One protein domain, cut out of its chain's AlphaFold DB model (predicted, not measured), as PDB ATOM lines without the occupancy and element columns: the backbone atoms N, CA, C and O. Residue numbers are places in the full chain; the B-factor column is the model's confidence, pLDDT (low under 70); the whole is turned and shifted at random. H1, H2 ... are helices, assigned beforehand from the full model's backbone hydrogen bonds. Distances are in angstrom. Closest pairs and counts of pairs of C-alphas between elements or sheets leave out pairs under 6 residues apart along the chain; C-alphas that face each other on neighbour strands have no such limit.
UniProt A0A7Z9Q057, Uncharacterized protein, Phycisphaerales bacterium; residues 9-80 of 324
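Overview. This is residues 9 to 80 of the 324 residues of an uncharacterized protein of Phycisphaerales bacterium (UniProt A0A7Z9Q057). Three helices, H2, H3 and H4, form an up-and-down bundle in which each runs against the one before it; their centres make a triangle and their lines cross at 37 to 44 degrees, while the short H1 crosses H4 at its residues 67 to 71. The long H2 makes one side of the bundle, the chain folds back through residues 38 to 45 into H3, and H4 touches each of the other three helices. The printed part has 72 residues with four named helices in the order H1, H2, H3, H4 and no named strand; its class is all helix. It is compact, with a radius of gyration of the C-alphas of 12.2 A, and its outline is elongated, spanning 37 by 21 by 18 A.

Arrangement. H1, residues 9 to 14, comes first, and a tight link of 4 residues leads from it to H2, residues 19 to 37. H1 and H2 are close but not clearly touching: the closest C-alphas, those of Leu 14 and Leu 22, are 7.7 A apart. Their lines stand at a steep tilt of 69 degrees, only just short of about perpendicular, and they run opposite ways. A short link of 8 residues joins H2 to H3, residues 46 to 61. H2 and H3 form a helical hairpin and touch, the closest C-alphas being those of Ile 32 and Leu 56, 6.9 A apart. They run opposite ways at a tilt of 37 degrees, only just steep. H1 and H3 are apart. A tight link of 4 residues then leads to H4, residues 66 to 79, the hub, which touches three other helices. H3 and H4 form a second helical hairpin, opposite ways at a steep tilt of 41 degrees; their closest C-alphas, those of Arg 50 and Asn 77, are 5.7 A apart. H2 touches H4 with residues 29 to 33 alone; the closest C-alphas are those of Tyr 33 and Ile 76, 6.3 A apart. H2 and H4 run the same way at a steep tilt of 44 degrees. H4 touches H1 with residues 67 to 71 alone, the closest C-alphas being those of Asp 10 and Ala 71, 4.9 A apart, and their lines stand about perpendicular, at 80 degrees. In H1, H2 and H4 every O i to N i+4 pair is within hydrogen-bond range; in H3 this holds for 10 of 12 pairs.

Along the chain. H1, residues 9 to 14, begins at C-alpha 9 at (62.072, -23.763, -19.777) and measures 8.7 A from first to last C-alpha. H2, residues 19 to 37, is the longest helix, with 19 residues and 26.9 A from C-alpha 19 at (44.971, -16.962, -23.812) to C-alpha 37. H3, residues 46 to 61, measures 21.8 A. H4, residues 66 to 79, measures 20.1 A and ends at C-alpha 79 at (51.534, -27.287, -5.132).

Size, cuts and confidence. The two C-alphas farthest apart, those of Gly 18 and Ala 44, are 38.3 A apart, and the C-alphas of the first and last printed residues, Asp 9 and Val 80, are 21.1 A apart. The printed part has no cut, and none of its links between helices is long. The mean pLDDT of the printed part is 78.3. Low confidence, under 70, falls on residues 9 to 11 and residues 13 to 14 of this predicted model; H1 has a mean pLDDT of 69.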
ATOM      1  N   ASP A   9      62.535 -23.106 -18.557       68.50
ATOM      2  CA  ASP A   9      62.072 -23.763 -19.777       68.50
ATOM      3  C   ASP A   9      60.568 -24.080 -19.701       68.50
ATOM      4  O   ASP A   9      59.856 -23.854 -20.680       68.50
ATOM      5  N   ASP A  10      60.053 -24.409 -18.510       67.00
ATOM      6  CA  ASP A  10      58.619 -24.620 -18.237       67.00
ATOM      7  C   ASP A  10      57.819 -23.334 -18.489       67.00
ATOM      8  O   ASP A  10      56.776 -23.325 -19.144       67.00
ATOM      9  N   LEU A  11      58.353 -22.199 -18.022       67.88
ATOM     10  CA  LEU A  11      57.749 -20.882 -18.237       67.88
ATOM     11  C   LEU A  11      57.724 -20.500 -19.721       67.88
ATOM     12  O   LEU A  11      56.780 -19.858 -20.174       67.88
ATOM     13  N   ARG A  12      58.740 -20.894 -20.497       71.19
ATOM     14  CA  ARG A  12      58.794 -20.626 -21.941       71.19
ATOM     15  C   ARG A  12      57.830 -21.506 -22.728       71.19
ATOM     16  O   ARG A  12      57.291 -21.024 -23.719       71.19
ATOM     17  N   ALA A  13      57.616 -22.748 -22.302       68.50
ATOM     18  CA  ALA A  13      56.603 -23.631 -22.874       68.50
ATOM     19  C   ALA A  13      55.188 -23.088 -22.620       68.50
ATOM     20  O   ALA A  13      54.402 -22.969 -23.555       68.50
ATOM     21  N   LEU A  14      54.895 -22.645 -21.390       69.56
ATOM     22  CA  LEU A  14      53.580 -22.099 -21.036       69.56
ATOM     23  C   LEU A  14      53.292 -20.735 -21.694       69.56
ATOM     24  O   LEU A  14      52.171 -20.476 -22.115       69.56
ATOM     25  N   LEU A  15      54.298 -19.868 -21.852       72.44
ATOM     26  CA  LEU A  15      54.138 -18.539 -22.470       72.44
ATOM     27  C   LEU A  15      53.946 -18.560 -23.999       72.44
ATOM     28  O   LEU A  15      53.706 -17.508 -24.589       72.44
ATOM     29  N   ARG A  16      54.083 -19.722 -24.653       73.06
ATOM     30  CA  ARG A  16      53.858 -19.883 -26.103       73.06
ATOM     31  C   ARG A  16      52.395 -20.141 -26.473       73.06
ATOM     32  O   ARG A  16      52.068 -20.058 -27.654       73.06
ATOM     33  N   LEU A  17      51.548 -20.444 -25.492       74.50
ATOM     34  CA  LEU A  17      50.142 -20.806 -25.680       74.50
ATOM     35  C   LEU A  17      49.234 -19.571 -25.778       74.50
ATOM     36  O   LEU A  17      49.538 -18.504 -25.237       74.50
ATOM     37  N   GLY A  18      48.097 -19.723 -26.462       75.38
ATOM     38  CA  GLY A  18      47.070 -18.682 -26.549       75.38
ATOM     39  C   GLY A  18      46.335 -18.461 -25.218       75.38
ATOM     40  O   GLY A  18      46.300 -19.336 -24.354       75.38
ATOM     41  N   ALA A  19      45.698 -17.296 -25.045       70.62
ATOM     42  CA  ALA A  19      44.971 -16.962 -23.812       70.62
ATOM     43  C   ALA A  19      43.834 -17.959 -23.482       70.62
ATOM     44  O   ALA A  19      43.623 -18.282 -22.313       70.62
ATOM     45  N   ASP A  20      43.153 -18.487 -24.504       72.00
ATOM     46  CA  ASP A  20      42.056 -19.454 -24.345       72.00
ATOM     47  C   ASP A  20      42.560 -20.864 -23.964       72.00
ATOM     48  O   ASP A  20      41.939 -21.576 -23.167       72.00
ATOM     49  N   GLU A  21      43.730 -21.254 -24.476       74.88
ATOM     50  CA  GLU A  21      44.393 -22.525 -24.148       74.88
ATOM     51  C   GLU A  21      44.927 -22.500 -22.713       74.88
ATOM     52  O   GLU A  21      44.715 -23.444 -21.950       74.88
ATOM     53  N   LEU A  22      45.527 -21.378 -22.298       76.50
ATOM     54  CA  LEU A  22      45.983 -21.166 -20.924       76.50
ATOM     55  C   LEU A  22      44.838 -21.241 -19.912       76.50
ATOM     56  O   LEU A  22      45.005 -21.835 -18.847       76.50
ATOM     57  N   PHE A  23      43.666 -20.692 -20.242       77.38
ATOM     58  CA  PHE A  23      42.494 -20.771 -19.372       77.38
ATOM     59  C   PHE A  23      41.991 -22.214 -19.209       77.38
ATOM     60  O   PHE A  23      41.646 -22.643 -18.106       77.38
ATOM     61  N   THR A  24      41.990 -22.991 -20.293       79.62
ATOM     62  CA  THR A  24      41.581 -24.405 -20.266       79.62
ATOM     63  C   THR A  24      42.557 -25.250 -19.445       79.62
ATOM     64  O   THR A  24      42.135 -26.024 -18.584       79.62
ATOM     65  N   LEU A  25      43.861 -25.037 -19.641       81.19
ATOM     66  CA  LEU A  25      44.920 -25.699 -18.879       81.19
ATOM     67  C   LEU A  25      44.874 -25.350 -17.391       81.19
ATOM     68  O   LEU A  25      45.008 -26.238 -16.553       81.19
ATOM     69  N   GLN A  26      44.640 -24.080 -17.052       80.62
ATOM     70  CA  GLN A  26      44.528 -23.640 -15.663       80.62
ATOM     71  C   GLN A  26      43.377 -24.349 -14.942       80.62
ATOM     72  O   GLN A  26      43.567 -24.859 -13.838       80.62
ATOM     73  N   ASN A  27      42.199 -24.416 -15.567       82.75
ATOM     74  CA  ASN A  27      41.038 -25.088 -14.979       82.75
ATOM     75  C   ASN A  27      41.269 -26.600 -14.829       82.75
ATOM     76  O   ASN A  27      40.911 -27.172 -13.800       82.75
ATOM     77  N   GLY A  28      41.908 -27.237 -15.817       82.06
ATOM     78  CA  GLY A  28      42.287 -28.651 -15.744       82.06
ATOM     79  C   GLY A  28      43.287 -28.931 -14.620       82.06
ATOM     80  O   GLY A  28      43.051 -29.797 -13.782       82.06
ATOM     81  N   ALA A  29      44.357 -28.139 -14.530       81.06
ATOM     82  CA  ALA A  29      45.361 -28.263 -13.474       81.06
ATOM     83  C   ALA A  29      44.759 -28.046 -12.077       81.06
ATOM     84  O   ALA A  29      45.074 -28.778 -11.138       81.06
ATOM     85  N   GLN A  30      43.848 -27.079 -11.940       83.50
ATOM     86  CA  GLN A  30      43.148 -26.818 -10.684       83.50
ATOM     87  C   GLN A  30      42.209 -27.972 -10.299       83.50
ATOM     88  O   GLN A  30      42.125 -28.327  -9.123       83.50
ATOM     89  N   HIS A  31      41.537 -28.593 -11.271       85.31
ATOM     90  CA  HIS A  31      40.700 -29.767 -11.030       85.31
ATOM     91  C   HIS A  31      41.523 -30.970 -10.550       85.31
ATOM     92  O   HIS A  31      41.159 -31.602  -9.557       85.31
ATOM     93  N   ILE A  32      42.662 -31.242 -11.197       82.56
ATOM     94  CA  ILE A  32      43.591 -32.309 -10.795       82.56
ATOM     95  C   ILE A  32      44.127 -32.044  -9.383       82.56
ATOM     96  O   ILE A  32      44.116 -32.943  -8.545       82.56
ATOM     97  N   TYR A  33      44.521 -30.803  -9.086       84.62
ATOM     98  CA  TYR A  33      44.998 -30.418  -7.759       84.62
ATOM     99  C   TYR A  33      43.964 -30.690  -6.657       84.62
ATOM    100  O   TYR A  33      44.286 -31.333  -5.658       84.62
ATOM    101  N   TYR A  34      42.713 -30.249  -6.837       83.62
ATOM    102  CA  TYR A  34      41.668 -30.491  -5.838       83.62
ATOM    103  C   TYR A  34      41.339 -31.975  -5.684       83.62
ATOM    104  O   TYR A  34      41.121 -32.420  -4.563       83.62
ATOM    105  N   LYS A  35      41.355 -32.746  -6.777       83.81
ATOM    106  CA  LYS A  35      41.138 -34.196  -6.733       83.81
ATOM    107  C   LYS A  35      42.230 -34.918  -5.938       83.81
ATOM    108  O   LYS A  35      41.920 -35.837  -5.191       83.81
ATOM    109  N   LEU A  36      43.490 -34.497  -6.074       83.50
ATOM    110  CA  LEU A  36      44.609 -35.069  -5.317       83.50
ATOM    111  C   LEU A  36      44.570 -34.671  -3.832       83.50
ATOM    112  O   LEU A  36      44.919 -35.475  -2.976       83.50
ATOM    113  N   MET A  37      44.132 -33.447  -3.524       81.88
ATOM    114  CA  MET A  37      44.074 -32.912  -2.155       81.88
ATOM    115  C   MET A  37      42.820 -33.318  -1.360       81.88
ATOM    116  O   MET A  37      42.777 -33.047  -0.158       81.88
ATOM    117  N   ASP A  38      41.820 -33.931  -2.001       82.31
ATOM    118  CA  ASP A  38      40.630 -34.499  -1.339       82.31
ATOM    119  C   ASP A  38      40.989 -35.743  -0.502       82.31
ATOM    120  O   ASP A  38      40.409 -36.005   0.553       82.31
ATOM    121  N   ASP A  39      42.025 -36.465  -0.932       78.00
ATOM    122  CA  ASP A  39      42.585 -37.620  -0.239       78.00
ATOM    123  C   ASP A  39      43.582 -37.210   0.861       78.00
ATOM    124  O   ASP A  39      44.271 -36.192   0.779       78.00
ATOM    125  N   PHE A  40      43.727 -38.046   1.895       75.81
ATOM    126  CA  PHE A  40      44.761 -37.839   2.913       75.81
ATOM    127  C   PHE A  40      46.157 -38.145   2.345       75.81
ATOM    128  O   PHE A  40      46.457 -39.282   1.958       75.81
ATOM    129  N   ILE A  41      47.026 -37.134   2.357       80.75
ATOM    130  CA  ILE A  41      48.416 -37.181   1.902       80.75
ATOM    131  C   ILE A  41      49.329 -37.158   3.127       80.75
ATOM    132  O   ILE A  41      49.505 -36.125   3.775       80.75
ATOM    133  N   THR A  42      49.925 -38.307   3.437       77.19
ATOM    134  CA  THR A  42      50.995 -38.461   4.437       77.19
ATOM    135  C   THR A  42      52.367 -38.302   3.767       77.19
ATOM    136  O   THR A  42      52.490 -38.536   2.566       77.19
ATOM    137  N   GLU A  43      53.431 -37.994   4.522       75.75
ATOM    138  CA  GLU A  43      54.811 -37.923   3.994       75.75
ATOM    139  C   GLU A  43      55.223 -39.180   3.203       75.75
ATOM    140  O   GLU A  43      55.844 -39.072   2.150       75.75
ATOM    141  N   ALA A  44      54.810 -40.368   3.661       75.94
ATOM    142  CA  ALA A  44      55.088 -41.635   2.982       75.94
ATOM    143  C   ALA A  44      54.320 -41.808   1.656       75.94
ATOM    144  O   ALA A  44      54.818 -42.461   0.745       75.94
ATOM    145  N   ARG A  45      53.124 -41.212   1.538       80.38
ATOM    146  CA  ARG A  45      52.260 -41.297   0.346       80.38
ATOM    147  C   ARG A  45      52.552 -40.179  -0.659       80.38
ATOM    148  O   ARG A  45      52.139 -40.268  -1.806       80.38
ATOM    149  N   LEU A  46      53.302 -39.145  -0.270       78.94
ATOM    150  CA  LEU A  46      53.632 -38.004  -1.132       78.94
ATOM    151  C   LEU A  46      54.327 -38.429  -2.439       78.94
ATOM    152  O   LEU A  46      54.064 -37.849  -3.488       78.94
ATOM    153  N   ALA A  47      55.196 -39.446  -2.393       79.44
ATOM    154  CA  ALA A  47      55.860 -39.978  -3.585       79.44
ATOM    155  C   ALA A  47      54.872 -40.663  -4.546       79.44
ATOM    156  O   ALA A  47      54.945 -40.440  -5.751       79.44
ATOM    157  N   GLU A  48      53.916 -41.420  -4.005       80.94
ATOM    158  CA  GLU A  48      52.859 -42.094  -4.768       80.94
ATOM    159  C   GLU A  48      51.896 -41.080  -5.403       80.94
ATOM    160  O   GLU A  48      51.585 -41.167  -6.587       80.94
ATOM    161  N   VAL A  49      51.484 -40.056  -4.649       81.44
ATOM    162  CA  VAL A  49      50.605 -38.985  -5.151       81.44
ATOM    163  C   VAL A  49      51.276 -38.216  -6.294       81.44
ATOM    164  O   VAL A  49      50.625 -37.894  -7.283       81.44
ATOM    165  N   ARG A  50      52.593 -37.978  -6.214       80.75
ATOM    166  CA  ARG A  50      53.360 -37.317  -7.286       80.75
ATOM    167  C   ARG A  50      53.472 -38.144  -8.563       80.75
ATOM    168  O   ARG A  50      53.558 -37.573  -9.651       80.75
ATOM    169  N   GLU A  51      53.481 -39.468  -8.437       80.94
ATOM    170  CA  GLU A  51      53.436 -40.391  -9.572       80.94
ATOM    171  C   GLU A  51      52.034 -40.411 -10.203       80.94
ATOM    172  O   GLU A  51      51.901 -40.329 -11.425       80.94
ATOM    173  N   GLN A  52      50.983 -40.386  -9.377       81.38
ATOM    174  CA  GLN A  52      49.589 -40.285  -9.825       81.38
ATOM    175  C   GLN A  52      49.292 -38.968 -10.557       81.38
ATOM    176  O   GLN A  52      48.526 -38.973 -11.521       81.38
ATOM    177  N   THR A  53      49.930 -37.855 -10.168       82.69
ATOM    178  CA  THR A  53      49.828 -36.569 -10.881       82.69
ATOM    179  C   THR A  53      50.163 -36.714 -12.363       82.69
ATOM    180  O   THR A  53      49.446 -36.175 -13.202       82.69
ATOM    181  N   ARG A  54      51.229 -37.456 -12.698       82.44
ATOM    182  CA  ARG A  54      51.647 -37.662 -14.091       82.44
ATOM    183  C   ARG A  54      50.563 -38.390 -14.887       82.44
ATOM    184  O   ARG A  54      50.164 -37.899 -15.935       82.44
ATOM    185  N   GLY A  55      50.027 -39.483 -14.343       81.38
ATOM    186  CA  GLY A  55      48.953 -40.241 -14.994       81.38
ATOM    187  C   GLY A  55      47.675 -39.421 -15.212       81.38
ATOM    188  O   GLY A  55      47.056 -39.523 -16.265       81.38
ATOM    189  N   LEU A  56      47.304 -38.555 -14.260       80.62
ATOM    190  CA  LEU A  56      46.121 -37.692 -14.390       80.62
ATOM    191  C   LEU A  56      46.312 -36.556 -15.402       80.62
ATOM    192  O   LEU A  56      45.351 -36.174 -16.071       80.62
ATOM    193  N   VAL A  57      47.527 -36.012 -15.522       82.19
ATOM    194  CA  VAL A  57      47.847 -35.000 -16.540       82.19
ATOM    195  C   VAL A  57      47.825 -35.624 -17.934       82.19
ATOM    196  O   VAL A  57      47.208 -35.055 -18.828       82.19
ATOM    197  N   GLU A  58      48.399 -36.816 -18.111       81.50
ATOM    198  CA  GLU A  58      48.360 -37.544 -19.388       81.50
ATOM    199  C   GLU A  58      46.920 -37.934 -19.782       81.50
ATOM    200  O   GLU A  58      46.530 -37.800 -20.940       81.50
ATOM    201  N   GLU A  59      46.088 -38.356 -18.824       79.88
ATOM    202  CA  GLU A  59      44.694 -38.747 -19.081       79.88
ATOM    203  C   GLU A  59      43.789 -37.553 -19.440       79.88
ATOM    204  O   GLU A  59      42.942 -37.659 -20.328       79.88
ATOM    205  N   GLN A  60      43.935 -36.419 -18.746       75.50
ATOM    206  CA  GLN A  60      43.005 -35.286 -18.866       75.50
ATOM    207  C   GLN A  60      43.508 -34.166 -19.783       75.50
ATOM    208  O   GLN A  60      42.702 -33.380 -20.287       75.50
ATOM    209  N   LEU A  61      44.823 -34.073 -19.985       75.88
ATOM    210  CA  LEU A  61      45.498 -32.995 -20.707       75.88
ATOM    211  C   LEU A  61      46.520 -33.528 -21.735       75.88
ATOM    212  O   LEU A  61      47.308 -32.741 -22.244       75.88
ATOM    213  N   GLY A  62      46.455 -34.812 -22.114       73.00
ATOM    214  CA  GLY A  62      47.361 -35.491 -23.063       73.00
ATOM    215  C   GLY A  62      47.349 -35.009 -24.528       73.00
ATOM    216  O   GLY A  62      47.820 -35.707 -25.423       73.00
ATOM    217  N   ASN A  63      46.712 -33.869 -24.811       75.81
ATOM    218  CA  ASN A  63      46.541 -33.316 -26.161       75.81
ATOM    219  C   ASN A  63      47.514 -32.161 -26.463       75.81
ATOM    220  O   ASN A  63      47.415 -31.549 -27.529       75.81
ATOM    221  N   TYR A  64      48.412 -31.827 -25.532       76.50
ATOM    222  CA  TYR A  64      49.351 -30.710 -25.652       76.50
ATOM    223  C   TYR A  64      50.776 -31.208 -25.945       76.50
ATOM    224  O   TYR A  64      51.051 -32.403 -25.945       76.50
ATOM    225  N   GLU A  65      51.704 -30.298 -26.261       77.88
ATOM    226  CA  GLU A  65      53.103 -30.695 -26.453       77.88
ATOM    227  C   GLU A  65      53.677 -31.314 -25.161       77.88
ATOM    228  O   GLU A  65      53.398 -30.803 -24.073       77.88
ATOM    229  N   PRO A  66      54.565 -32.323 -25.253       76.56
ATOM    230  CA  PRO A  66      55.152 -32.987 -24.081       76.56
ATOM    231  C   PRO A  66      55.830 -32.023 -23.095       76.56
ATOM    232  O   PRO A  66      55.830 -32.245 -21.888       76.56
ATOM    233  N   ALA A  67      56.371 -30.910 -23.605       74.62
ATOM    234  CA  ALA A  67      56.984 -29.861 -22.793       74.62
ATOM    235  C   ALA A  67      55.970 -29.097 -21.917       74.62
ATOM    236  O   ALA A  67      56.324 -28.590 -20.855       74.62
ATOM    237  N   VAL A  68      54.710 -29.002 -22.350       75.56
ATOM    238  CA  VAL A  68      53.615 -28.372 -21.595       75.56
ATOM    239  C   VAL A  68      53.092 -29.329 -20.525       75.56
ATOM    240  O   VAL A  68      52.840 -28.907 -19.399       75.56
ATOM    241  N   GLU A  69      52.984 -30.619 -20.840       77.50
ATOM    242  CA  GLU A  69      52.579 -31.654 -19.880       77.50
ATOM    243  C   GLU A  69      53.582 -31.784 -18.731       77.50
ATOM    244  O   GLU A  69      53.194 -31.791 -17.562       77.50
ATOM    245  N   GLU A  70      54.880 -31.800 -19.041       78.75
ATOM    246  CA  GLU A  70      55.939 -31.856 -18.032       78.75
ATOM    247  C   GLU A  70      55.909 -30.620 -17.118       78.75
ATOM    248  O   GLU A  70      55.940 -30.754 -15.891       78.75
ATOM    249  N   ALA A  71      55.715 -29.426 -17.689       78.31
ATOM    250  CA  ALA A  71      55.548 -28.188 -16.927       78.31
ATOM    251  C   ALA A  71      54.332 -28.234 -15.977       78.31
ATOM    252  O   ALA A  71      54.414 -27.761 -14.840       78.31
ATOM    253  N   LEU A  72      53.212 -28.828 -16.405       78.00
ATOM    254  CA  LEU A  72      52.005 -28.979 -15.582       78.00
ATOM    255  C   LEU A  72      52.202 -29.983 -14.445       78.00
ATOM    256  O   LEU A  72      51.791 -29.714 -13.315       78.00
ATOM    257  N   VAL A  73      52.874 -31.106 -14.709       81.81
ATOM    258  CA  VAL A  73      53.222 -32.093 -13.678       81.81
ATOM    259  C   VAL A  73      54.122 -31.466 -12.615       81.81
ATOM    260  O   VAL A  73      53.875 -31.649 -11.421       81.81
ATOM    261  N   HIS A  74      55.129 -30.687 -13.020       81.19
ATOM    262  CA  HIS A  74      55.992 -29.963 -12.086       81.19
ATOM    263  C   HIS A  74      55.212 -28.948 -11.248       81.19
ATOM    264  O   HIS A  74      55.383 -28.905 -10.030       81.19
ATOM    265  N   LEU A  75      54.308 -28.190 -11.872       81.31
ATOM    266  CA  LEU A  75      53.482 -27.192 -11.194       81.31
ATOM    267  C   LEU A  75      52.560 -27.821 -10.140       81.31
ATOM    268  O   LEU A  75      52.492 -27.341  -9.009       81.31
ATOM    269  N   ILE A  76      51.867 -28.906 -10.491       81.31
ATOM    270  CA  ILE A  76      50.929 -29.579  -9.585       81.31
ATOM    271  C   ILE A  76      51.691 -30.281  -8.451       81.31
ATOM    272  O   ILE A  76      51.298 -30.167  -7.292       81.31
ATOM    273  N   ASN A  77      52.820 -30.936  -8.741       83.38
ATOM    274  CA  ASN A  77      53.622 -31.634  -7.728       83.38
ATOM    275  C   ASN A  77      54.284 -30.713  -6.697       83.38
ATOM    276  O   ASN A  77      54.562 -31.159  -5.579       83.38
ATOM    277  N   ASP A  78      54.553 -29.463  -7.072       81.44
ATOM    278  CA  ASP A  78      55.064 -28.435  -6.163       81.44
ATOM    279  C   ASP A  78      53.938 -27.821  -5.308       81.44
ATOM    280  O   ASP A  78      54.141 -27.463  -4.148       81.44
ATOM    281  N   ALA A  79      52.715 -27.762  -5.851       79.81
ATOM    282  CA  ALA A  79      51.534 -27.287  -5.132       79.81
ATOM    283  C   ALA A  79      50.975 -28.312  -4.125       79.81
ATOM    284  O   ALA A  79      50.406 -27.923  -3.101       79.81
ATOM    285  N   VAL A  80      51.098 -29.614  -4.407       80.88
ATOM    286  CA  VAL A  80      50.612 -30.698  -3.538       80.88
ATOM    287  C   VAL A  80      51.478 -30.816  -2.280       80.88
ATOM    288  O   VAL A  80      52.691 -31.019  -2.350       80.88
TER     289      VAL A  80